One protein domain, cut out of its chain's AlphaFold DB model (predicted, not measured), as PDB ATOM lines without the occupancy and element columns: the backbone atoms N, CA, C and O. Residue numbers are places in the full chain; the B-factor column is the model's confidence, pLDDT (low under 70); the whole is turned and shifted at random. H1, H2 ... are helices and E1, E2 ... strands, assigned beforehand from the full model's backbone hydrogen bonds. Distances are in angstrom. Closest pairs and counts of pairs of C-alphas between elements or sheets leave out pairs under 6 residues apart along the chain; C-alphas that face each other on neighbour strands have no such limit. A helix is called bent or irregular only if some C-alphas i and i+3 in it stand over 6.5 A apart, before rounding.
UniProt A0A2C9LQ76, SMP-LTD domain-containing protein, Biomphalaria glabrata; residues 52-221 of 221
ATOM      1  N   GLN A  52     -17.759   0.997 100.704       41.53
ATOM      2  CA  GLN A  52     -17.703   2.449 100.467       41.53
ATOM      3  C   GLN A  52     -17.581   2.836  98.983       41.53
ATOM      4  O   GLN A  52     -18.086   3.875  98.576       41.53
ATOM      5  N   SER A  53     -16.926   2.011  98.163       34.94
ATOM      6  CA  SER A  53     -16.767   2.264  96.727       34.94
ATOM      7  C   SER A  53     -18.058   1.981  95.960       34.94
ATOM      8  O   SER A  53     -18.339   2.656  94.982       34.94
ATOM      9  N   GLN A  54     -18.852   1.007  96.412       39.34
ATOM     10  CA  GLN A  54     -20.154   0.701  95.813       39.34
ATOM     11  C   GLN A  54     -21.190   1.793  96.105       39.34
ATOM     12  O   GLN A  54     -21.958   2.144  95.219       39.34
ATOM     13  N   GLN A  55     -21.143   2.388  97.299       40.12
ATOM     14  CA  GLN A  55     -22.067   3.446  97.708       40.12
ATOM     15  C   GLN A  55     -21.848   4.762  96.940       40.12
ATOM     16  O   GLN A  55     -22.813   5.393  96.528       40.12
ATOM     17  N   LEU A  56     -20.590   5.131  96.665       39.91
ATOM     18  CA  LEU A  56     -20.259   6.301  95.835       39.91
ATOM     19  C   LEU A  56     -20.739   6.147  94.382       39.91
ATOM     20  O   LEU A  56     -21.228   7.102  93.792       39.91
ATOM     21  N   ILE A  57     -20.638   4.938  93.818       46.53
ATOM     22  CA  ILE A  57     -21.102   4.657  92.451       46.53
ATOM     23  C   ILE A  57     -22.636   4.712  92.380       46.53
ATOM     24  O   ILE A  57     -23.191   5.168  91.384       46.53
ATOM     25  N   GLU A  58     -23.329   4.260  93.427       44.97
ATOM     26  CA  GLU A  58     -24.795   4.246  93.484       44.97
ATOM     27  C   GLU A  58     -25.387   5.656  93.677       44.97
ATOM     28  O   GLU A  58     -26.385   5.989  93.034       44.97
ATOM     29  N   GLU A  59     -24.736   6.512  94.473       45.66
ATOM     30  CA  GLU A  59     -25.127   7.923  94.620       45.66
ATOM     31  C   GLU A  59     -24.857   8.739  93.345       45.66
ATOM     32  O   GLU A  59     -25.734   9.489  92.912       45.66
ATOM     33  N   ASP A  60     -23.713   8.537  92.678       44.69
ATOM     34  CA  ASP A  60     -23.425   9.182  91.387       44.69
ATOM     35  C   ASP A  60     -24.448   8.769  90.310       44.69
ATOM     36  O   ASP A  60     -24.917   9.608  89.535       44.69
ATOM     37  N   LEU A  61     -24.862   7.496  90.288       44.72
ATOM     38  CA  LEU A  61     -25.904   7.003  89.379       44.72
ATOM     39  C   LEU A  61     -27.276   7.633  89.669       44.72
ATOM     40  O   LEU A  61     -27.999   7.968  88.728       44.72
ATOM     41  N   GLN A  62     -27.634   7.834  90.940       38.75
ATOM     42  CA  GLN A  62     -28.890   8.490  91.319       38.75
ATOM     43  C   GLN A  62     -28.919   9.977  90.952       38.75
ATOM     44  O   GLN A  62     -29.940  10.464  90.461       38.75
ATOM     45  N   VAL A  63     -27.812  10.702  91.142       51.81
ATOM     46  CA  VAL A  63     -27.722  12.133  90.801       51.81
ATOM     47  C   VAL A  63     -27.797  12.349  89.289       51.81
ATOM     48  O   VAL A  63     -28.507  13.253  88.835       51.81
ATOM     49  N   VAL A  64     -27.127  11.495  88.507       54.34
ATOM     50  CA  VAL A  64     -27.193  11.522  87.036       54.34
ATOM     51  C   VAL A  64     -28.601  11.179  86.543       54.34
ATOM     52  O   VAL A  64     -29.118  11.870  85.666       54.34
ATOM     53  N   ALA A  65     -29.256  10.171  87.128       51.91
ATOM     54  CA  ALA A  65     -30.624   9.801  86.763       51.91
ATOM     55  C   ALA A  65     -31.639  10.918  87.076       51.91
ATOM     56  O   ALA A  65     -32.516  11.194  86.259       51.91
ATOM     57  N   CYS A  66     -31.491  11.600  88.217       51.78
ATOM     58  CA  CYS A  66     -32.350  12.727  88.589       51.78
ATOM     59  C   CYS A  66     -32.204  13.903  87.605       51.78
ATOM     60  O   CYS A  66     -33.202  14.423  87.109       51.78
ATOM     61  N   HIS A  67     -30.966  14.257  87.233       56.72
ATOM     62  CA  HIS A  67     -30.705  15.314  86.245       56.72
ATOM     63  C   HIS A  67     -31.272  14.987  84.859       56.72
ATOM     64  O   HIS A  67     -31.820  15.868  84.196       56.72
ATOM     65  N   GLN A  68     -31.169  13.729  84.420       59.97
ATOM     66  CA  GLN A  68     -31.750  13.313  83.141       59.97
ATOM     67  C   GLN A  68     -33.280  13.401  83.156       59.97
ATOM     68  O   GLN A  68     -33.893  13.835  82.182       59.97
ATOM     69  N   GLN A  69     -33.909  13.046  84.277       59.59
ATOM     70  CA  GLN A  69     -35.364  13.068  84.396       59.59
ATOM     71  C   GLN A  69     -35.938  14.498  84.396       59.59
ATOM     72  O   GLN A  69     -36.993  14.738  83.803       59.59
ATOM     73  N   GLU A  70     -35.237  15.463  84.998       61.25
ATOM     74  CA  GLU A  70     -35.626  16.883  84.974       61.25
ATOM     75  C   GLU A  70     -35.454  17.526  83.584       61.25
ATOM     76  O   GLU A  70     -36.261  18.373  83.179       61.25
ATOM     77  N   TRP A  71     -34.449  17.095  82.813       67.12
ATOM     78  CA  TRP A  71     -34.250  17.551  81.435       67.12
ATOM     79  C   TRP A  71     -35.411  17.139  80.528       67.12
ATOM     80  O   TRP A  71     -36.025  17.984  79.877       67.12
ATOM     81  N   VAL A  72     -35.786  15.858  80.558       63.34
ATOM     82  CA  VAL A  72     -36.891  15.332  79.743       63.34
ATOM     83  C   VAL A  72     -38.217  16.026  80.078       63.34
ATOM     84  O   VAL A  72     -39.003  16.323  79.181       63.34
ATOM     85  N   PHE A  73     -38.459  16.362  81.351       60.59
ATOM     86  CA  PHE A  73     -39.678  17.073  81.750       60.59
ATOM     87  C   PHE A  73     -39.716  18.538  81.282       60.59
ATOM     88  O   PHE A  73     -40.782  19.070  80.973       60.59
ATOM     89  N   SER A  74     -38.564  19.209  81.233       68.75
ATOM     90  CA  SER A  74     -38.482  20.617  80.825       68.75
ATOM     91  C   SER A  74     -38.393  20.815  79.309       68.75
ATOM     92  O   SER A  74     -38.713  21.907  78.832       68.75
ATOM     93  N   ALA A  75     -38.040  19.771  78.552       71.12
ATOM     94  CA  ALA A  75     -37.830  19.822  77.107       71.12
ATOM     95  C   ALA A  75     -39.012  20.440  76.345       71.12
ATOM     96  O   ALA A  75     -38.807  21.374  75.577       71.12
ATOM     97  N   THR A  76     -40.255  20.029  76.618       76.19
ATOM     98  CA  THR A  76     -41.439  20.559  75.913       76.19
ATOM     99  C   THR A  76     -41.616  22.069  76.110       76.19
ATOM    100  O   THR A  76     -41.884  22.803  75.162       76.19
ATOM    101  N   ASN A  77     -41.398  22.564  77.331       80.38
ATOM    102  CA  ASN A  77     -41.491  23.999  77.613       80.38
ATOM    103  C   ASN A  77     -40.339  24.776  76.961       80.38
ATOM    104  O   ASN A  77     -40.527  25.906  76.506       80.38
ATOM    105  N   ILE A  78     -39.143  24.180  76.913       80.50
ATOM    106  CA  ILE A  78     -37.981  24.755  76.226       80.50
ATOM    107  C   ILE A  78     -38.253  24.828  74.723       80.50
ATOM    108  O   ILE A  78     -37.968  25.854  74.111       80.50
ATOM    109  N   GLU A  79     -38.843  23.794  74.133       84.44
ATOM    110  CA  GLU A  79     -39.166  23.746  72.707       84.44
ATOM    111  C   GLU A  79     -40.140  24.854  72.300       84.44
ATOM    112  O   GLU A  79     -39.880  25.584  71.340       84.44
ATOM    113  N   GLU A  80     -41.219  25.045  73.062       86.00
ATOM    114  CA  GLU A  80     -42.175  26.131  72.828       86.00
ATOM    115  C   GLU A  80     -41.525  27.513  72.979       86.00
ATOM    116  O   GLU A  80     -41.731  28.404  72.145       86.00
ATOM    117  N   LEU A  81     -40.708  27.691  74.022       86.81
ATOM    118  CA  LEU A  81     -40.024  28.953  74.284       86.81
ATOM    119  C   LEU A  81     -39.012  29.280  73.182       86.81
ATOM    120  O   LEU A  81     -38.967  30.418  72.707       86.81
ATOM    121  N   VAL A  82     -38.209  28.301  72.767       86.69
ATOM    122  CA  VAL A  82     -37.206  28.467  71.712       86.69
ATOM    123  C   VAL A  82     -37.889  28.752  70.385       86.69
ATOM    124  O   VAL A  82     -37.518  29.722  69.724       86.69
ATOM    125  N   LYS A  83     -38.928  27.990  70.025       88.50
ATOM    126  CA  LYS A  83     -39.703  28.231  68.806       88.50
ATOM    127  C   LYS A  83     -40.233  29.664  68.759       88.50
ATOM    128  O   LYS A  83     -39.974  30.367  67.788       88.50
ATOM    129  N   LYS A  84     -40.877  30.127  69.837       88.38
ATOM    130  CA  LYS A  84     -41.399  31.497  69.928       88.38
ATOM    131  C   LYS A  84     -40.300  32.551  69.757       88.38
ATOM    132  O   LYS A  84     -40.458  33.471  68.960       88.38
ATOM    133  N   ASN A  85     -39.190  32.417  70.485       88.75
ATOM    134  CA  ASN A  85     -38.090  33.383  70.408       88.75
ATOM    135  C   ASN A  85     -37.426  33.389  69.026       88.75
ATOM    136  O   ASN A  85     -37.028  34.445  68.537       88.75
ATOM    137  N   ILE A  86     -37.283  32.224  68.388       89.19
ATOM    138  CA  ILE A  86     -36.713  32.147  67.045       89.19
ATOM    139  C   ILE A  86     -37.674  32.759  66.029       89.19
ATOM    140  O   ILE A  86     -37.225  33.589  65.250       89.19
ATOM    141  N   ASP A  87     -38.967  32.428  66.058       87.00
ATOM    142  CA  ASP A  87     -39.962  33.004  65.143       87.00
ATOM    143  C   ASP A  87     -39.992  34.541  65.218       87.00
ATOM    144  O   ASP A  87     -39.983  35.212  64.182       87.00
ATOM    145  N   GLU A  88     -39.932  35.109  66.428       87.94
ATOM    146  CA  GLU A  88     -39.823  36.561  66.633       87.94
ATOM    147  C   GLU A  88     -38.550  37.132  65.986       87.94
ATOM    148  O   GLU A  88     -38.610  38.120  65.252       87.94
ATOM    149  N   ARG A  89     -37.393  36.483  66.178       87.62
ATOM    150  CA  ARG A  89     -36.126  36.940  65.584       87.62
ATOM    151  C   ARG A  89     -36.079  36.772  64.070       87.62
ATOM    152  O   ARG A  89     -35.494  37.617  63.396       87.62
ATOM    153  N   LEU A  90     -36.665  35.703  63.534       86.88
ATOM    154  CA  LEU A  90     -36.714  35.439  62.097       86.88
ATOM    155  C   LEU A  90     -37.461  36.543  61.359       86.88
ATOM    156  O   LEU A  90     -37.062  36.878  60.247       86.88
ATOM    157  N   TRP A  91     -38.490  37.130  61.972       83.06
ATOM    158  CA  TRP A  91     -39.213  38.259  61.394       83.06
ATOM    159  C   TRP A  91     -38.310  39.480  61.183       83.06
ATOM    160  O   TRP A  91     -38.330  40.086  60.108       83.06
ATOM    161  N   ASP A  92     -37.470  39.786  62.173       84.38
ATOM    162  CA  ASP A  92     -36.582  40.952  62.158       84.38
ATOM    163  C   ASP A  92     -35.381  40.780  61.216       84.38
ATOM    164  O   ASP A  92     -34.950  41.739  60.572       84.38
ATOM    165  N   ILE A  93     -34.830  39.566  61.118       85.81
ATOM    166  CA  ILE A  93     -33.609  39.288  60.334       85.81
ATOM    167  C   ILE A  93     -33.893  38.727  58.937       85.81
ATOM    168  O   ILE A  93     -32.956  38.390  58.206       85.81
ATOM    169  N   ARG A  94     -35.170  38.593  58.558       84.88
ATOM    170  CA  ARG A  94     -35.583  37.995  57.286       84.88
ATOM    171  C   ARG A  94     -34.939  38.734  56.101       84.88
ATOM    172  O   ARG A  94     -35.187  39.929  55.920       84.88
ATOM    173  N   PRO A  95     -34.186  38.040  55.232       84.38
ATOM    174  CA  PRO A  95     -33.672  38.639  54.006       84.38
ATOM    175  C   PRO A  95     -34.802  39.124  53.087       84.38
ATOM    176  O   PRO A  95     -35.857  38.499  53.004       84.38
ATOM    177  N   SER A  96     -34.569  40.193  52.324       84.31
ATOM    178  CA  SER A  96     -35.601  40.845  51.497       84.31
ATOM    179  C   SER A  96     -36.196  39.983  50.375       84.31
ATOM    180  O   SER A  96     -37.260  40.315  49.863       84.31
ATOM    181  N   PHE A  97     -35.528  38.895  49.982       82.75
ATOM    182  CA  PHE A  97     -35.996  37.956  48.954       82.75
ATOM    183  C   PHE A  97     -36.894  36.835  49.509       82.75
ATOM    184  O   PHE A  97     -37.468  36.065  48.737       82.75
ATOM    185  N   VAL A  98     -36.990  36.708  50.835       85.75
ATOM    186  CA  VAL A  98     -37.835  35.725  51.514       85.75
ATOM    187  C   VAL A  98     -39.144  36.416  51.888       85.75
ATOM    188  O   VAL A  98     -39.131  37.366  52.659       85.75
ATOM    189  N   ASP A  99     -40.273  35.935  51.369       82.88
ATOM    190  CA  ASP A  99     -41.626  36.434  51.653       82.88
ATOM    191  C   ASP A  99     -42.161  35.952  53.010       82.88
ATOM    192  O   ASP A  99     -43.011  36.600  53.617       82.88
ATOM    193  N   GLY A 100     -41.641  34.849  53.540       83.56
ATOM    194  CA  GLY A 100     -41.960  34.382  54.888       83.56
ATOM    195  C   GLY A 100     -41.008  33.284  55.327       83.56
ATOM    196  O   GLY A 100     -40.590  32.481  54.495       83.56
ATOM    197  N   LEU A 101     -40.658  33.286  56.609       89.00
ATOM    198  CA  LEU A 101     -39.798  32.294  57.238       89.00
ATOM    199  C   LEU A 101     -40.355  32.003  58.629       89.00
ATOM    200  O   LEU A 101     -40.490  32.926  59.426       89.00
ATOM    201  N   GLU A 102     -40.714  30.752  58.884       89.88
ATOM    202  CA  GLU A 102     -41.297  30.300  60.151       89.88
ATOM    203  C   GLU A 102     -40.669  28.977  60.591       89.88
ATOM    204  O   GLU A 102     -40.248  28.168  59.756       89.88
ATOM    205  N   VAL A 103     -40.627  28.728  61.895       92.00
ATOM    206  CA  VAL A 103     -40.246  27.434  62.459       92.00
ATOM    207  C   VAL A 103     -41.482  26.537  62.501       92.00
ATOM    208  O   VAL A 103     -42.410  26.720  63.289       92.00
ATOM    209  N   SER A 104     -41.508  25.512  61.655       90.81
ATOM    210  CA  SER A 104     -42.604  24.545  61.622       90.81
ATOM    211  C   SER A 104     -42.556  23.618  62.841       90.81
ATOM    212  O   SER A 104     -43.545  23.496  63.569       90.81
ATOM    213  N   SER A 105     -41.391  23.028  63.109       89.50
ATOM    214  CA  SER A 105     -41.160  22.063  64.187       89.50
ATOM    215  C   SER A 105     -39.779  22.284  64.796       89.50
ATOM    216  O   SER A 105     -38.846  22.675  64.092       89.50
ATOM    217  N   PHE A 106     -39.674  22.059  66.102       89.94
ATOM    218  CA  PHE A 106     -38.439  22.131  66.863       89.94
ATOM    219  C   PHE A 106     -38.475  21.034  67.928       89.94
ATOM    220  O   PHE A 106     -39.420  20.986  68.713       89.94
ATOM    221  N   THR A 107     -37.474  20.161  67.918       89.50
ATOM    222  CA  THR A 107     -37.315  19.049  68.855       89.50
ATOM    223  C   THR A 107     -35.867  19.005  69.306       89.50
ATOM    224  O   THR A 107     -34.965  18.973  68.466       89.50
ATOM    225  N   VAL A 108     -35.639  19.034  70.620       80.88
ATOM    226  CA  VAL A 108     -34.278  19.027  71.188       80.88
ATOM    227  C   VAL A 108     -33.749  17.609  71.381       80.88
ATOM    228  O   VAL A 108     -32.540  17.407  71.289       80.88
ATOM    229  N   GLY A 109     -34.639  16.641  71.603       83.69
ATOM    230  CA  GLY A 109     -34.298  15.267  71.972       83.69
ATOM    231  C   GLY A 109     -34.200  15.066  73.488       83.69
ATOM    232  O   GLY A 109     -34.296  16.012  74.271       83.69
ATOM    233  N   GLU A 110     -34.008  13.818  73.912       81.88
ATOM    234  CA  GLU A 110     -33.986  13.431  75.335       81.88
ATOM    235  C   GLU A 110     -32.584  13.530  75.965       81.88
ATOM    236  O   GLU A 110     -32.424  13.459  77.186       81.88
ATOM    237  N   GLN A 111     -31.557  13.744  75.141       84.75
ATOM    238  CA  GLN A 111     -30.170  13.763  75.588       84.75
ATOM    239  C   GLN A 111     -29.872  14.989  76.448       84.75
ATOM    240  O   GLN A 111     -30.015  16.135  76.026       84.75
ATOM    241  N   THR A 112     -29.424  14.731  77.676       86.56
ATOM    242  CA  THR A 112     -29.078  15.772  78.645       86.56
ATOM    243  C   THR A 112     -27.663  16.303  78.388       86.56
ATOM    244  O   THR A 112     -26.744  15.505  78.176       86.56
ATOM    245  N   PRO A 113     -27.443  17.629  78.446       87.31
ATOM    246  CA  PRO A 113     -26.106  18.198  78.332       87.31
ATOM    247  C   PRO A 113     -25.156  17.679  79.421       87.31
ATOM    248  O   PRO A 113     -25.487  17.639  80.604       87.31
ATOM    249  N   ASN A 114     -23.939  17.324  79.024       89.38
ATOM    250  CA  ASN A 114     -22.853  16.927  79.908       89.38
ATOM    251  C   ASN A 114     -22.109  18.165  80.419       89.38
ATOM    252  O   ASN A 114     -21.571  18.937  79.624       89.38
ATOM    253  N   ILE A 115     -22.057  18.331  81.739       89.75
ATOM    254  CA  ILE A 115     -21.392  19.450  82.408       89.75
ATOM    255  C   ILE A 115     -20.161  18.917  83.141       89.75
ATOM    256  O   ILE A 115     -20.265  18.042  84.000       89.75
ATOM    257  N   LYS A 116     -18.985  19.453  82.816       89.19
ATOM    258  CA  LYS A 116     -17.698  19.078  83.418       89.19
ATOM    259  C   LYS A 116     -16.932  20.308  83.885       89.19
ATOM    260  O   LYS A 116     -17.254  21.436  83.528       89.19
ATOM    261  N   ASN A 117     -15.887  20.068  84.676       89.50
ATOM    262  CA  ASN A 117     -14.910  21.079  85.081       89.50
ATOM    263  C   ASN A 117     -15.547  22.350  85.669       89.50
ATOM    264  O   ASN A 117     -15.146  23.463  85.333       89.50
ATOM    265  N   VAL A 118     -16.545  22.186  86.541       89.56
ATOM    266  CA  VAL A 118     -17.230  23.317  87.174       89.56
ATOM    267  C   VAL A 118     -16.246  24.081  88.063       89.56
ATOM    268  O   VAL A 118     -15.634  23.514  88.970       89.56
ATOM    269  N   ARG A 119     -16.094  25.376  87.796       87.31
ATOM    270  CA  ARG A 119     -15.269  26.323  88.550       87.31
ATOM    271  C   ARG A 119     -16.152  27.461  89.018       87.31
ATOM    272  O   ARG A 119     -16.884  28.032  88.219       87.31
ATOM    273  N   THR A 120     -16.033  27.844  90.279       88.00
ATOM    274  CA  THR A 120     -16.773  28.988  90.811       88.00
ATOM    275  C   THR A 120     -15.800  30.033  91.315       88.00
ATOM    276  O   THR A 120     -14.792  29.700  91.935       88.00
ATOM    277  N   PHE A 121     -16.098  31.295  91.047       84.69
ATOM    278  CA  PHE A 121     -15.295  32.444  91.420       84.69
ATOM    279  C   PHE A 121     -16.160  33.453  92.161       84.69
ATOM    280  O   PHE A 121     -17.311  33.702  91.797       84.69
ATOM    281  N   GLU A 122     -15.576  34.055  93.183       79.88
ATOM    282  CA  GLU A 122     -16.169  35.167  93.912       79.88
ATOM    283  C   GLU A 122     -15.701  36.482  93.306       79.88
ATOM    284  O   GLU A 122     -14.518  36.648  92.990       79.88
ATOM    285  N   CYS A 123     -16.623  37.433  93.183       72.12
ATOM    286  CA  CYS A 123     -16.316  38.796  92.791       72.12
ATOM    287  C   CYS A 123     -16.875  39.744  93.861       72.12
ATOM    288  O   CYS A 123     -18.091  39.895  94.011       72.12
ATOM    289  N   SER A 124     -15.979  40.353  94.642       63.12
ATOM    290  CA  SER A 124     -16.334  41.333  95.669       63.12
ATOM    291  C   SER A 124     -16.059  42.754  95.185       63.12
ATOM    292  O   SER A 124     -15.019  43.050  94.599       63.12
ATOM    293  N   GLU A 125     -16.980  43.667  95.489       55.91
ATOM    294  CA  GLU A 125     -16.864  45.091  95.151       55.91
ATOM    295  C   GLU A 125     -15.619  45.750  95.776       55.91
ATOM    296  O   GLU A 125     -15.047  46.681  95.215       55.91
ATOM    297  N   SER A 126     -15.126  45.204  96.895       52.59
ATOM    298  CA  SER A 126     -13.893  45.638  97.560       52.59
ATOM    299  C   SER A 126     -12.619  45.399  96.741       52.59
ATOM    300  O   SER A 126     -11.565  45.937  97.087       52.59
ATOM    301  N   THR A 127     -12.661  44.598  95.671       49.66
ATOM    302  CA  THR A 127     -11.520  44.409  94.764       49.66
ATOM    303  C   THR A 127     -12.005  44.204  93.324       49.66
ATOM    304  O   THR A 127     -12.102  43.067  92.850       49.66
ATOM    305  N   PRO A 128     -12.298  45.298  92.594       46.38
ATOM    306  CA  PRO A 128     -12.697  45.233  91.192       46.38
ATOM    307  C   PRO A 128     -11.639  44.484  90.366       46.38
ATOM    308  O   PRO A 128     -10.479  44.889  90.324       46.38
ATOM    309  N   GLY A 129     -12.028  43.378  89.724       54.41
ATOM    310  CA  GLY A 129     -11.154  42.582  88.847       54.41
ATOM    311  C   GLY A 129     -10.423  41.405  89.508       54.41
ATOM    312  O   GLY A 129      -9.722  40.667  88.820       54.41
ATOM    313  N   SER A 130     -10.602  41.176  90.811       58.66
ATOM    314  CA  SER A 130     -10.052  40.003  91.497       58.66
ATOM    315  C   SER A 130     -11.056  38.845  91.471       58.66
ATOM    316  O   SER A 130     -11.829  38.675  92.411       58.66
ATOM    317  N   LEU A 131     -11.032  38.027  90.415       67.19
ATOM    318  CA  LEU A 131     -11.713  36.727  90.421       67.19
ATOM    319  C   LEU A 131     -10.926  35.767  91.319       67.19
ATOM    320  O   LEU A 131      -9.878  35.258  90.920       67.19
ATOM    321  N   GLN A 132     -11.412  35.534  92.537       71.31
ATOM    322  CA  GLN A 132     -10.826  34.530  93.427       71.31
ATOM    323  C   GLN A 132     -11.597  33.216  93.286       71.31
ATOM    324  O   GLN A 132     -12.816  33.218  93.466       71.31
ATOM    325  N   PRO A 133     -10.928  32.091  92.979       71.75
ATOM    326  CA  PRO A 133     -11.581  30.790  92.967       71.75
ATOM    327  C   PRO A 133     -12.172  30.450  94.341       71.75
ATOM    328  O   PRO A 133     -11.502  30.556  95.374       71.75
ATOM    329  N   ILE A 134     -13.415  29.977  94.348       75.00
ATOM    330  CA  ILE A 134     -14.011  29.331  95.512       75.00
ATOM    331  C   ILE A 134     -13.333  27.973  95.683       75.00
ATOM    332  O   ILE A 134     -13.315  27.149  94.771       75.00
ATOM    333  N   SER A 135     -12.785  27.726  96.866       70.56
ATOM    334  CA  SER A 135     -12.246  26.429  97.271       70.56
ATOM    335  C   SER A 135     -12.828  26.016  98.621       70.56
ATOM    336  O   SER A 135     -13.334  26.841  99.384       70.56
ATOM    337  N   TRP A 136     -12.712  24.736  98.968       66.44
ATOM    338  CA  TRP A 136     -13.186  24.214 100.256       66.44
ATOM    339  C   TRP A 136     -12.647  24.993 101.471       66.44
ATOM    340  O   TRP A 136     -13.331  25.147 102.482       66.44
ATOM    341  N   PHE A 137     -11.437  25.550 101.363       61.66
ATOM    342  CA  PHE A 137     -10.803  26.314 102.438       61.66
ATOM    343  C   PHE A 137     -11.461  27.681 102.698       61.66
ATOM    344  O   PHE A 137     -11.393  28.182 103.823       61.66
ATOM    345  N   ASN A 138     -12.093  28.281 101.686       62.88
ATOM    346  CA  ASN A 138     -12.757  29.586 101.750       62.88
ATOM    347  C   ASN A 138     -14.293  29.495 101.754       62.88
ATOM    348  O   ASN A 138     -14.922  30.442 102.207       62.88
ATOM    349  N   VAL A 139     -14.902  28.353 101.410       65.06
ATOM    350  CA  VAL A 139     -16.373  28.160 101.484       65.06
ATOM    351  C   VAL A 139     -16.937  28.449 102.883       65.06
ATOM    352  O   VAL A 139     -18.000  29.045 103.021       65.06
ATOM    353  N   HIS A 140     -16.220  28.069 103.945       64.06
ATOM    354  CA  HIS A 140     -16.653  28.325 105.328       64.06
ATOM    355  C   HIS A 140     -16.232  29.697 105.873       64.06
ATOM    356  O   HIS A 140     -16.582  30.044 107.003       64.06
ATOM    357  N   ARG A 141     -15.450  30.466 105.111       65.75
ATOM    358  CA  ARG A 141     -14.965  31.793 105.502       65.75
ATOM    359  C   ARG A 141     -15.424  32.804 104.458       65.75
ATOM    360  O   ARG A 141     -14.629  33.148 103.584       65.75
ATOM    361  N   PRO A 142     -16.677  33.285 104.559       63.62
ATOM    362  CA  PRO A 142     -17.150  34.338 103.676       63.62
ATOM    363  C   PRO A 142     -16.181  35.532 103.706       63.62
ATOM    364  O   PRO A 142     -15.602  35.811 104.767       63.62
ATOM    365  N   PRO A 143     -15.993  36.242 102.579       63.81
ATOM    366  CA  PRO A 143     -15.115  37.402 102.514       63.81
ATOM    367  C   PRO A 143     -15.404  38.402 103.634       63.81
ATOM    368  O   PRO A 143     -16.560  38.671 103.983       63.81
ATOM    369  N   ALA A 144     -14.344  38.975 104.206       62.91
ATOM    370  CA  ALA A 144     -14.486  39.994 105.236       62.91
ATOM    371  C   ALA A 144     -15.313  41.173 104.693       62.91
ATOM    372  O   ALA A 144     -15.003  41.718 103.637       62.91
ATOM    373  N   GLY A 145     -16.373  41.555 105.412       63.16
ATOM    374  CA  GLY A 145     -17.268  42.643 105.004       63.16
ATOM    375  C   GLY A 145     -18.489  42.224 104.179       63.16
ATOM    376  O   GLY A 145     -19.268  43.099 103.820       63.16
ATOM    377  N   LEU A 146     -18.737  40.925 103.945       64.38
ATOM    378  CA  LEU A 146     -19.948  40.469 103.237       64.38
ATOM    379  C   LEU A 146     -21.252  40.966 103.894       64.38
ATOM    380  O   LEU A 146     -22.198  41.299 103.196       64.38
ATOM    381  N   GLN A 147     -21.289  41.090 105.226       62.91
ATOM    382  CA  GLN A 147     -22.452  41.634 105.949       62.91
ATOM    383  C   GLN A 147     -22.710  43.127 105.682       62.91
ATOM    384  O   GLN A 147     -23.782  43.626 106.010       62.91
ATOM    385  N   GLN A 148     -21.723  43.852 105.149       61.09
ATOM    386  CA  GLN A 148     -21.820  45.284 104.853       61.09
ATOM    387  C   GLN A 148     -22.122  45.551 103.373       61.09
ATOM    388  O   GLN A 148     -22.502  46.667 103.033       61.09
ATOM    389  N   LEU A 149     -21.961  44.549 102.501       65.94
ATOM    390  CA  LEU A 149     -22.248  44.658 101.073       65.94
ATOM    391  C   LEU A 149     -23.724  44.335 100.809       65.94
ATOM    392  O   LEU A 149     -24.224  43.288 101.213       65.94
ATOM    393  N   SER A 150     -24.416  45.222 100.094       67.44
ATOM    394  CA  SER A 150     -25.801  44.997  99.652       67.44
ATOM    395  C   SER A 150     -25.893  44.139  98.387       67.44
ATOM    396  O   SER A 150     -26.952  43.573  98.099       67.44
ATOM    397  N   SER A 151     -24.792  44.019  97.636       73.19
ATOM    398  CA  SER A 151     -24.706  43.219  96.417       73.19
ATOM    399  C   SER A 151     -23.394  42.441  96.328       73.19
ATOM    400  O   SER A 151     -22.347  42.898  96.784       73.19
ATOM    401  N   TYR A 152     -23.460  41.241  95.760       80.44
ATOM    402  CA  TYR A 152     -22.333  40.323  95.641       80.44
ATOM    403  C   TYR A 152     -22.447  39.517  94.345       80.44
ATOM    404  O   TYR A 152     -23.555  39.206  93.915       80.44
ATOM    405  N   GLN A 153     -21.329  39.194  93.694       86.06
ATOM    406  CA  GLN A 153     -21.336  38.496  92.407       86.06
ATOM    407  C   GLN A 153     -20.603  37.158  92.492       86.06
ATOM    408  O   GLN A 153     -19.478  37.077  92.983       86.06
ATOM    409  N   VAL A 154     -21.238  36.119  91.955       88.06
ATOM    410  CA  VAL A 154     -20.665  34.780  91.802       88.06
ATOM    411  C   VAL A 154     -20.573  34.466  90.320       88.06
ATOM    412  O   VAL A 154     -21.560  34.589  89.597       88.06
ATOM    413  N   VAL A 155     -19.399  34.045  89.866       88.56
ATOM    414  CA  VAL A 155     -19.186  33.583  88.493       88.56
ATOM    415  C   VAL A 155     -18.991  32.077  88.524       88.56
ATOM    416  O   VAL A 155     -18.069  31.590  89.167       88.56
ATOM    417  N   VAL A 156     -19.838  31.333  87.830       90.50
ATOM    418  CA  VAL A 156     -19.700  29.892  87.618       90.50
ATOM    419  C   VAL A 156     -19.257  29.679  86.181       90.50
ATOM    420  O   VAL A 156     -19.894  30.174  85.261       90.50
ATOM    421  N   GLU A 157     -18.178  28.943  85.973       91.75
ATOM    422  CA  GLU A 157     -17.755  28.463  84.665       91.75
ATOM    423  C   GLU A 157     -17.852  26.944  84.620       91.75
ATOM    424  O   GLU A 157     -17.486  26.278  85.585       91.75
ATOM    425  N   ALA A 158     -18.308  26.385  83.507       92.00
ATOM    426  CA  ALA A 158     -18.330  24.944  83.308       92.00
ATOM    427  C   ALA A 158     -18.134  24.598  81.835       92.00
ATOM    428  O   ALA A 158     -18.579  25.329  80.952       92.00
ATOM    429  N   ASP A 159     -17.496  23.467  81.569       92.38
ATOM    430  CA  ASP A 159     -17.383  22.928  80.221       92.38
ATOM    431  C   ASP A 159     -18.667  22.149  79.905       92.38
ATOM    432  O   ASP A 159     -19.003  21.183  80.592       92.38
ATOM    433  N   LEU A 160     -19.401  22.589  78.883       92.19
ATOM    434  CA  LEU A 160     -20.670  22.016  78.442       92.19
ATOM    435  C   LEU A 160     -20.468  21.257  77.127       92.19
ATOM    436  O   LEU A 160     -19.869  21.783  76.186       92.19
ATOM    437  N   SER A 161     -21.010  20.046  77.036       91.75
ATOM    438  CA  SER A 161     -21.103  19.281  75.791       91.75
ATOM    439  C   SER A 161     -22.479  18.633  75.677       91.75
ATOM    440  O   SER A 161     -22.901  17.915  76.574       91.75
ATOM    441  N   LEU A 162     -23.181  18.878  74.579       90.25
ATOM    442  CA  LEU A 162     -24.455  18.255  74.246       90.25
ATOM    443  C   LEU A 162     -24.337  17.647  72.853       90.25
ATOM    444  O   LEU A 162     -24.065  18.364  71.893       90.25
ATOM    445  N   VAL A 163     -24.575  16.344  72.756       91.06
ATOM    446  CA  VAL A 163     -24.743  15.626  71.492       91.06
ATOM    447  C   VAL A 163     -26.181  15.136  71.467       91.06
ATOM    448  O   VAL A 163     -26.552  14.301  72.294       91.06
ATOM    449  N   SER A 164     -26.986  15.678  70.558       89.38
ATOM    450  CA  SER A 164     -28.364  15.246  70.347       89.38
ATOM    451  C   SER A 164     -28.567  14.837  68.893       89.38
ATOM    452  O   SER A 164     -28.650  15.683  68.002       89.38
ATOM    453  N   GLU A 165     -28.626  13.526  68.675       90.75
ATOM    454  CA  GLU A 165     -28.924  12.902  67.376       90.75
ATOM    455  C   GLU A 165     -30.417  13.041  67.028       90.75
ATOM    456  O   GLU A 165     -30.792  13.152  65.868       90.75
ATOM    457  N   ASP A 166     -31.281  13.139  68.043       89.44
ATOM    458  CA  ASP A 166     -32.725  13.334  67.864       89.44
ATOM    459  C   ASP A 166     -33.111  14.808  67.655       89.44
ATOM    460  O   ASP A 166     -34.295  15.140  67.541       89.44
ATOM    461  N   PHE A 167     -32.129  15.716  67.627       91.88
ATOM    462  CA  PHE A 167     -32.398  17.119  67.354       91.88
ATOM    463  C   PHE A 167     -32.956  17.284  65.944       91.88
ATOM    464  O   PHE A 167     -32.346  16.864  64.960       91.88
ATOM    465  N   LYS A 168     -34.089  17.979  65.836       93.44
ATOM    466  CA  LYS A 168     -34.702  18.298  64.549       93.44
ATOM    467  C   LYS A 168     -35.347  19.668  64.589       93.44
ATOM    468  O   LYS A 168     -36.220  19.944  65.411       93.44
ATOM    469  N   MET A 169     -34.983  20.511  63.636       93.81
ATOM    470  CA  MET A 169     -35.599  21.814  63.450       93.81
ATOM    471  C   MET A 169     -35.974  22.016  61.988       93.81
ATOM    472  O   MET A 169     -35.126  21.939  61.105       93.81
ATOM    473  N   ILE A 170     -37.254  22.275  61.730       94.12
ATOM    474  CA  ILE A 170     -37.791  22.453  60.379       94.12
ATOM    475  C   ILE A 170     -38.203  23.909  60.204       94.12
ATOM    476  O   ILE A 170     -39.132  24.373  60.865       94.12
ATOM    477  N   PHE A 171     -37.567  24.603  59.270       93.31
ATOM    478  CA  PHE A 171     -37.967  25.929  58.820       93.31
ATOM    479  C   PHE A 171     -38.792  25.824  57.547       93.31
ATOM    480  O   PHE A 171     -38.410  25.126  56.606       93.31
ATOM    481  N   ARG A 172     -39.889  26.573  57.496       91.88
ATOM    482  CA  ARG A 172     -40.695  26.759  56.296       91.88
ATOM    483  C   ARG A 172     -40.468  28.143  55.738       91.88
ATOM    484  O   ARG A 172     -40.754  29.147  56.387       91.88
ATOM    485  N   GLY A 173     -39.939  28.186  54.526       91.31
ATOM    486  CA  GLY A 173     -39.633  29.413  53.822       91.31
ATOM    487  C   GLY A 173     -40.466  29.574  52.559       91.31
ATOM    488  O   GLY A 173     -40.824  28.606  51.888       91.31
ATOM    489  N   ARG A 174     -40.755  30.822  52.198       90.62
ATOM    490  CA  ARG A 174     -41.273  31.192  50.878       90.62
ATOM    491  C   ARG A 174     -40.360  32.237  50.271       90.62
ATOM    492  O   ARG A 174     -40.108  33.256  50.902       90.62
ATOM    493  N   VAL A 175     -39.874  31.990  49.064       90.25
ATOM    494  CA  VAL A 175     -39.039  32.929  48.304       90.25
ATOM    495  C   VAL A 175     -39.738  33.258  47.001       90.25
ATOM    496  O   VAL A 175     -40.236  32.369  46.308       90.25
ATOM    497  N   GLY A 176     -39.797  34.538  46.668       81.81
ATOM    498  CA  GLY A 176     -40.539  35.002  45.511       81.81
ATOM    499  C   GLY A 176     -40.548  36.514  45.410       81.81
ATOM    500  O   GLY A 176     -40.193  37.229  46.339       81.81
ATOM    501  N   SER A 177     -40.928  37.009  44.239       73.00
ATOM    502  CA  SER A 177     -41.216  38.424  44.042       73.00
ATOM    503  C   SER A 177     -42.490  38.540  43.213       73.00
ATOM    504  O   SER A 177     -42.574  38.046  42.085       73.00
ATOM    505  N   GLY A 178     -43.517  39.166  43.785       74.06
ATOM    506  CA  GLY A 178     -44.785  39.410  43.100       74.06
ATOM    507  C   GLY A 178     -45.690  38.176  43.001       74.06
ATOM    508  O   GLY A 178     -46.270  37.753  43.991       74.06
ATOM    509  N   LYS A 179     -45.904  37.654  41.782       75.25
ATOM    510  CA  LYS A 179     -46.950  36.648  41.468       75.25
ATOM    511  C   LYS A 179     -46.480  35.188  41.512       75.25
ATOM    512  O   LYS A 179     -47.299  34.293  41.317       75.25
ATOM    513  N   VAL A 180     -45.187  34.949  41.715       79.12
ATOM    514  CA  VAL A 180     -44.600  33.606  41.785       79.12
ATOM    515  C   VAL A 180     -43.857  33.482  43.105       79.12
ATOM    516  O   VAL A 180     -42.946  34.265  43.373       79.12
ATOM    517  N   SER A 181     -44.254  32.497  43.905       84.12
ATOM    518  CA  SER A 181     -43.589  32.127  45.149       84.12
ATOM    519  C   SER A 181     -43.240  30.642  45.127       84.12
ATOM    520  O   SER A 181     -44.022  29.802  44.678       84.12
ATOM    521  N   LEU A 182     -42.034  30.331  45.590       89.81
ATOM    522  CA  LEU A 182     -41.536  28.982  45.794       89.81
ATOM    523  C   LEU A 182     -41.475  28.720  47.298       89.81
ATOM    524  O   LEU A 182     -40.803  29.447  48.030       89.81
ATOM    525  N   GLY A 183     -42.188  27.691  47.750       91.25
ATOM    526  CA  GLY A 183     -42.035  27.160  49.100       91.25
ATOM    527  C   GLY A 183     -40.814  26.251  49.173       91.25
ATOM    528  O   GLY A 183     -40.601  25.442  48.269       91.25
ATOM    529  N   PHE A 184     -40.029  26.377  50.234       91.31
ATOM    530  CA  PHE A 184     -38.948  25.452  50.550       91.31
ATOM    531  C   PHE A 184     -38.975  25.123  52.040       91.31
ATOM    532  O   PHE A 184     -39.275  25.983  52.868       91.31
ATOM    533  N   ASP A 185     -38.620  23.885  52.360       93.62
ATOM    534  CA  ASP A 185     -38.481  23.416  53.731       93.62
ATOM    535  C   ASP A 185     -36.981  23.178  53.977       93.62
ATOM    536  O   ASP A 185     -36.316  22.498  53.190       93.62
ATOM    537  N   MET A 186     -36.431  23.777  55.031       92.38
ATOM    538  CA  MET A 186     -35.048  23.570  55.469       92.38
ATOM    539  C   MET A 186     -35.071  22.785  56.773       92.38
ATOM    540  O   MET A 186     -35.783  23.160  57.700       92.38
ATOM    541  N   VAL A 187     -34.290  21.712  56.848       95.50
ATOM    542  CA  VAL A 187     -34.191  20.874  58.045       95.50
ATOM    543  C   VAL A 187     -32.776  20.972  58.599       95.50
ATOM    544  O   VAL A 187     -31.810  20.868  57.845       95.50
ATOM    545  N   VAL A 188     -32.675  21.189  59.904       94.19
ATOM    546  CA  VAL A 188     -31.437  21.090  60.674       94.19
ATOM    547  C   VAL A 188     -31.573  19.876  61.585       94.19
ATOM    548  O   VAL A 188     -32.547  19.783  62.331       94.19
ATOM    549  N   GLU A 189     -30.621  18.958  61.486       94.25
ATOM    550  CA  GLU A 189     -30.553  17.709  62.254       94.25
ATOM    551  C   GLU A 189     -29.181  17.615  62.938       94.25
ATOM    552  O   GLU A 189     -28.290  18.406  62.615       94.25
ATOM    553  N   ASP A 190     -29.030  16.678  63.875       91.81
ATOM    554  CA  ASP A 190     -27.771  16.350  64.558       91.81
ATOM    555  C   ASP A 190     -27.087  17.554  65.233       91.81
ATOM    556  O   ASP A 190     -26.082  18.105  64.766       91.81
ATOM    557  N   LEU A 191     -27.618  17.975  66.382       91.31
ATOM    558  CA  LEU A 191     -27.065  19.102  67.128       91.31
ATOM    559  C   LEU A 191     -25.902  18.657  68.014       91.31
ATOM    560  O   LEU A 191     -26.080  17.925  68.989       91.31
ATOM    561  N   HIS A 192     -24.719  19.198  67.732       93.19
ATOM    562  CA  HIS A 192     -23.563  19.109  68.614       93.19
ATOM    563  C   HIS A 192     -23.180  20.498  69.134       93.19
ATOM    564  O   HIS A 192     -22.764  21.371  68.372       93.19
ATOM    565  N   ILE A 193     -23.307  20.696  70.445       90.75
ATOM    566  CA  ILE A 193     -22.865  21.904  71.144       90.75
ATOM    567  C   ILE A 193     -21.706  21.522  72.051       90.75
ATOM    568  O   ILE A 193     -21.829  20.624  72.879       90.75
ATOM    569  N   GLN A 194     -20.597  22.242  71.941       93.06
ATOM    570  CA  GLN A 194     -19.480  22.137  72.867       93.06
ATOM    571  C   GLN A 194     -18.928  23.536  73.134       93.06
ATOM    572  O   GLN A 194     -18.719  24.304  72.198       93.06
ATOM    573  N   GLY A 195     -18.684  23.867  74.398       93.44
ATOM    574  CA  GLY A 195     -18.095  25.151  74.767       93.44
ATOM    575  C   GLY A 195     -17.992  25.342  76.274       93.44
ATOM    576  O   GLY A 195     -18.529  24.552  77.050       93.44
ATOM    577  N   THR A 196     -17.313  26.404  76.698       93.62
ATOM    578  CA  THR A 196     -17.261  26.786  78.113       93.62
ATOM    579  C   THR A 196     -18.402  27.764  78.398       93.62
ATOM    580  O   THR A 196     -18.449  28.861  77.845       93.62
ATOM    581  N   LEU A 197     -19.331  27.369  79.262       93.69
ATOM    582  CA  LEU A 197     -20.437  28.189  79.745       93.69
ATOM    583  C   LEU A 197     -19.975  29.026  80.943       93.69
ATOM    584  O   LEU A 197     -19.336  28.497  81.850       93.69
ATOM    585  N   GLN A 198     -20.326  30.308  80.980       92.19
ATOM    586  CA  GLN A 198     -20.138  31.199  82.120       92.19
ATOM    587  C   GLN A 198     -21.495  31.743  82.578       92.19
ATOM    588  O   GLN A 198     -22.221  32.371  81.812       92.19
ATOM    589  N   ALA A 199     -21.828  31.519  83.845       91.12
ATOM    590  CA  ALA A 199     -22.992  32.071  84.514       91.12
ATOM    591  C   ALA A 199     -22.551  33.084  85.577       91.12
ATOM    592  O   ALA A 199     -21.804  32.752  86.490       91.12
ATOM    593  N   ILE A 200     -23.026  34.320  85.472       89.56
ATOM    594  CA  ILE A 200     -22.809  35.387  86.449       89.56
ATOM    595  C   ILE A 200     -24.105  35.565  87.237       89.56
ATOM    596  O   ILE A 200     -25.139  35.941  86.677       89.56
ATOM    597  N   LEU A 201     -24.046  35.285  88.535       89.75
ATOM    598  CA  LEU A 201     -25.142  35.439  89.480       89.75
ATOM    599  C   LEU A 201     -24.886  36.669  90.345       89.75
ATOM    600  O   LEU A 201     -23.909  36.725  91.091       89.75
ATOM    601  N   CYS A 202     -25.780  37.646  90.265       88.00
ATOM    602  CA  CYS A 202     -25.814  38.771  91.185       88.00
ATOM    603  C   CYS A 202     -26.731  38.410  92.354       88.00
ATOM    604  O   CYS A 202     -27.914  38.120  92.163       88.00
ATOM    605  N   LEU A 203     -26.178  38.448  93.558       87.44
ATOM    606  CA  LEU A 203     -26.875  38.227  94.813       87.44
ATOM    607  C   LEU A 203     -27.097  39.566  95.515       87.44
ATOM    608  O   LEU A 203     -26.221  40.431  95.498       87.44
ATOM    609  N   SER A 204     -28.260  39.742  96.133       85.31
ATOM    610  CA  SER A 204     -28.598  40.921  96.924       85.31
ATOM    611  C   SER A 204     -29.392  40.536  98.167       85.31
ATOM    612  O   SER A 204     -30.379  39.802  98.088       85.31
ATOM    613  N   MET A 205     -28.977  41.075  99.314       83.75
ATOM    614  CA  MET A 205     -29.639  40.840 100.603       83.75
ATOM    615  C   MET A 205     -31.030  41.490 100.695       83.75
ATOM    616  O   MET A 205     -31.808  41.126 101.574       83.75
ATOM    617  N   ASP A 206     -31.362  42.403  99.777       86.50
ATOM    618  CA  ASP A 206     -32.664  43.083  99.722       86.50
ATOM    619  C   ASP A 206     -33.785  42.188  99.157       86.50
ATOM    620  O   ASP A 206     -34.970  42.510  99.257       86.50
ATOM    621  N   ILE A 207     -33.423  41.053  98.554       85.69
ATOM    622  CA  ILE A 207     -34.347  40.080  97.960       85.69
ATOM    623  C   ILE A 207     -34.473  38.903  98.928       85.69
ATOM    624  O   ILE A 207     -33.461  38.511  99.495       85.69
ATOM    625  N   PRO A 208     -35.655  38.300  99.149       87.19
ATOM    626  CA  PRO A 208     -35.753  37.091  99.966       87.19
ATOM    627  C   PRO A 208     -34.922  35.937  99.382       87.19
ATOM    628  O   PRO A 208     -34.605  35.909  98.193       87.19
ATOM    629  N   PHE A 209     -34.577  34.963 100.227       82.69
ATOM    630  CA  PHE A 209     -33.855  33.754  99.817       82.69
ATOM    631  C   PHE A 209     -34.469  33.143  98.534       82.69
ATOM    632  O   PHE A 209     -35.694  32.983  98.488       82.69
ATOM    633  N   PRO A 210     -33.668  32.807  97.496       86.50
ATOM    634  CA  PRO A 210     -32.210  32.623  97.499       86.50
ATOM    635  C   PRO A 210     -31.369  33.878  97.194       86.50
ATOM    636  O   PRO A 210     -30.203  33.746  96.836       86.50
ATOM    637  N   HIS A 211     -31.920  35.088  97.335       86.12
ATOM    638  CA  HIS A 211     -31.192  36.357  97.166       86.12
ATOM    639  C   HIS A 211     -30.685  36.642  95.739       86.12
ATOM    640  O   HIS A 211     -29.946  37.599  95.540       86.12
ATOM    641  N   ILE A 212     -31.069  35.858  94.726       88.12
ATOM    642  CA  ILE A 212     -30.646  36.092  93.337       88.12
ATOM    643  C   ILE A 212     -31.425  37.280  92.766       88.12
ATOM    644  O   ILE A 212     -32.639  37.206  92.586       88.12
ATOM    645  N   SER A 213     -30.721  38.368  92.452       90.19
ATOM    646  CA  SER A 213     -31.293  39.555  91.804       90.19
ATOM    647  C   SER A 213     -31.233  39.481  90.287       90.19
ATOM    648  O   SER A 213     -32.137  39.956  89.597       90.19
ATOM    649  N   LYS A 214     -30.169  38.878  89.754       89.25
ATOM    650  CA  LYS A 214     -29.953  38.720  88.319       89.25
ATOM    651  C   LYS A 214     -29.094  37.493  88.057       89.25
ATOM    652  O   LYS A 214     -28.113  37.262  88.753       89.25
ATOM    653  N   ALA A 215     -29.433  36.757  87.008       90.06
ATOM    654  CA  ALA A 215     -28.581  35.729  86.433       90.06
ATOM    655  C   ALA A 215     -28.290  36.094  84.976       90.06
ATOM    656  O   ALA A 215     -29.164  36.577  84.254       90.06
ATOM    657  N   THR A 216     -27.050  35.925  84.539       89.88
ATOM    658  CA  THR A 216     -26.646  36.088  83.139       89.88
ATOM    659  C   THR A 216     -25.825  34.880  82.751       89.88
ATOM    660  O   THR A 216     -24.934  34.497  83.494       89.88
ATOM    661  N   VAL A 217     -26.134  34.274  81.611       90.88
ATOM    662  CA  VAL A 217     -25.462  33.071  81.122       90.88
ATOM    663  C   VAL A 217     -24.945  33.351  79.716       90.88
ATOM    664  O   VAL A 217     -25.681  33.889  78.889       90.88
ATOM    665  N   CYS A 218     -23.688  33.014  79.445       89.75
ATOM    666  CA  CYS A 218     -23.054  33.180  78.140       89.75
ATOM    667  C   CYS A 218     -22.069  32.043  77.845       89.75
ATOM    668  O   CYS A 218     -21.532  31.420  78.755       89.75
ATOM    669  N   PHE A 219     -21.816  31.786  76.564       91.75
ATOM    670  CA  PHE A 219     -20.683  30.965  76.142       91.75
ATOM    671  C   PHE A 219     -19.438  31.843  76.019       91.75
ATOM    672  O   PHE A 219     -19.517  32.961  75.504       91.75
ATOM    673  N   LYS A 220     -18.302  31.338  76.499       88.06
ATOM    674  CA  LYS A 220     -16.984  31.923  76.245       88.06
ATOM    675  C   LYS A 220     -16.464  31.401  74.906       88.06
ATOM    676  O   LYS A 220     -16.671  30.230  74.589       88.06
ATOM    677  N   GLU A 221     -15.836  32.298  74.150       73.56
ATOM    678  CA  GLU A 221     -15.115  31.995  72.904       73.56
ATOM    679  C   GLU A 221     -13.824  31.211  73.174       73.56
ATOM    680  O   GLU A 221     -13.164  31.496  74.206       73.56
TER     681      GLU A 221
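Overview. This is residues 52 to 221 of the 221 residues of the protein "SMP-LTD domain-containing protein" of Biomphalaria glabrata (UniProt A0A2C9LQ76). A long ribbon of two antiparallel strands, E3 and E4, is folded at mid-length into an open V; E2 and E5 widen one arm of the V, one at each edge, and E1 widens the other. A long bent helix, H1, packs with its second arm along E1, while residues 52 to 63 of its first arm stick out free. The long links round the short helix H2 make a loop at the end of the arm with E2, where residues 136 to 141 stand free. The printed part has 170 residues, in the order H1, E1, E2, H2, E3, E4, E5; the class is mixed, and the branched five-stranded sheet is antiparallel in its neighbour pairs. The whole is loose, with a radius of gyration of the C-alphas of 22.2 A, and elongated, spanning 72 by 45 by 30 A.

Along the chain. E3, residues 151 to 177, is 55.1 A long and begins at C-alpha 151 (-24.706, 43.219, 96.417). E4, residues 180 to 204, is 57.9 A long. E1 is residues 98 to 107, 24.1 A; E2 is 114 to 123, 26.2 A; E5 is 212 to 220, 22.3 A, ending at C-alpha 220 (-16.984, 31.923, 76.245). H1, residues 52 to 93, was assigned as one helix by its hydrogen bonds but is bent: C-alphas 73 and 76 are 7.0 A apart. Its arms are H1a, residues 52 to 73, 32.4 A, from C-alpha 52 (-17.703, 2.449, 100.467), and H1b, residues 76 to 93, 25.6 A. H2 is residues 136 to 139, 5.2 A.

Arrangement. E3 bends by 90 degrees at residue 161 and E4 by 80 degrees at residue 194. They form a hairpin, with N 162 and O 193 2.8 A apart. On the other side of E3 from E4 lie E2, beside residues 153 to 161, with N 121 and O 155 at 2.7 A, and E1, beside residues 167 to 175, with N 99 and O 174 at 2.7 A. E4 and E5 form a hairpin, with N 200 and O 216 at 2.8 A. The twisted sheet has H1b on it, over E1 at a height of 8.7 A, along the strands at 13 degrees on the local plane; the closest C-alphas, of Asp 87 and Glu 102, are 5.8 A apart. H1a stands at a steep tilt of 51 degrees to H1b and is not on the sheet; nor is H2. Every O i to N i+4 pair is within hydrogen-bond range in H1a, and 13 of 14 in H1b; H2 is too short for such a pair, and its one O i to N i+3 pair is not within range.

Size, cuts and confidence. The two C-alphas farthest apart, of Gln 52 and Lys 179, are 74.2 A apart. The printed part has no cut. The links E2 to H2 and H2 to E3 are long; residues 121 to 122 of E2 pair antiparallel with residues 132 to 133. The mean pLDDT of the printed part is 78.6, and residues 52 to 74, 124 to 131 and 136 to 150 are under 70.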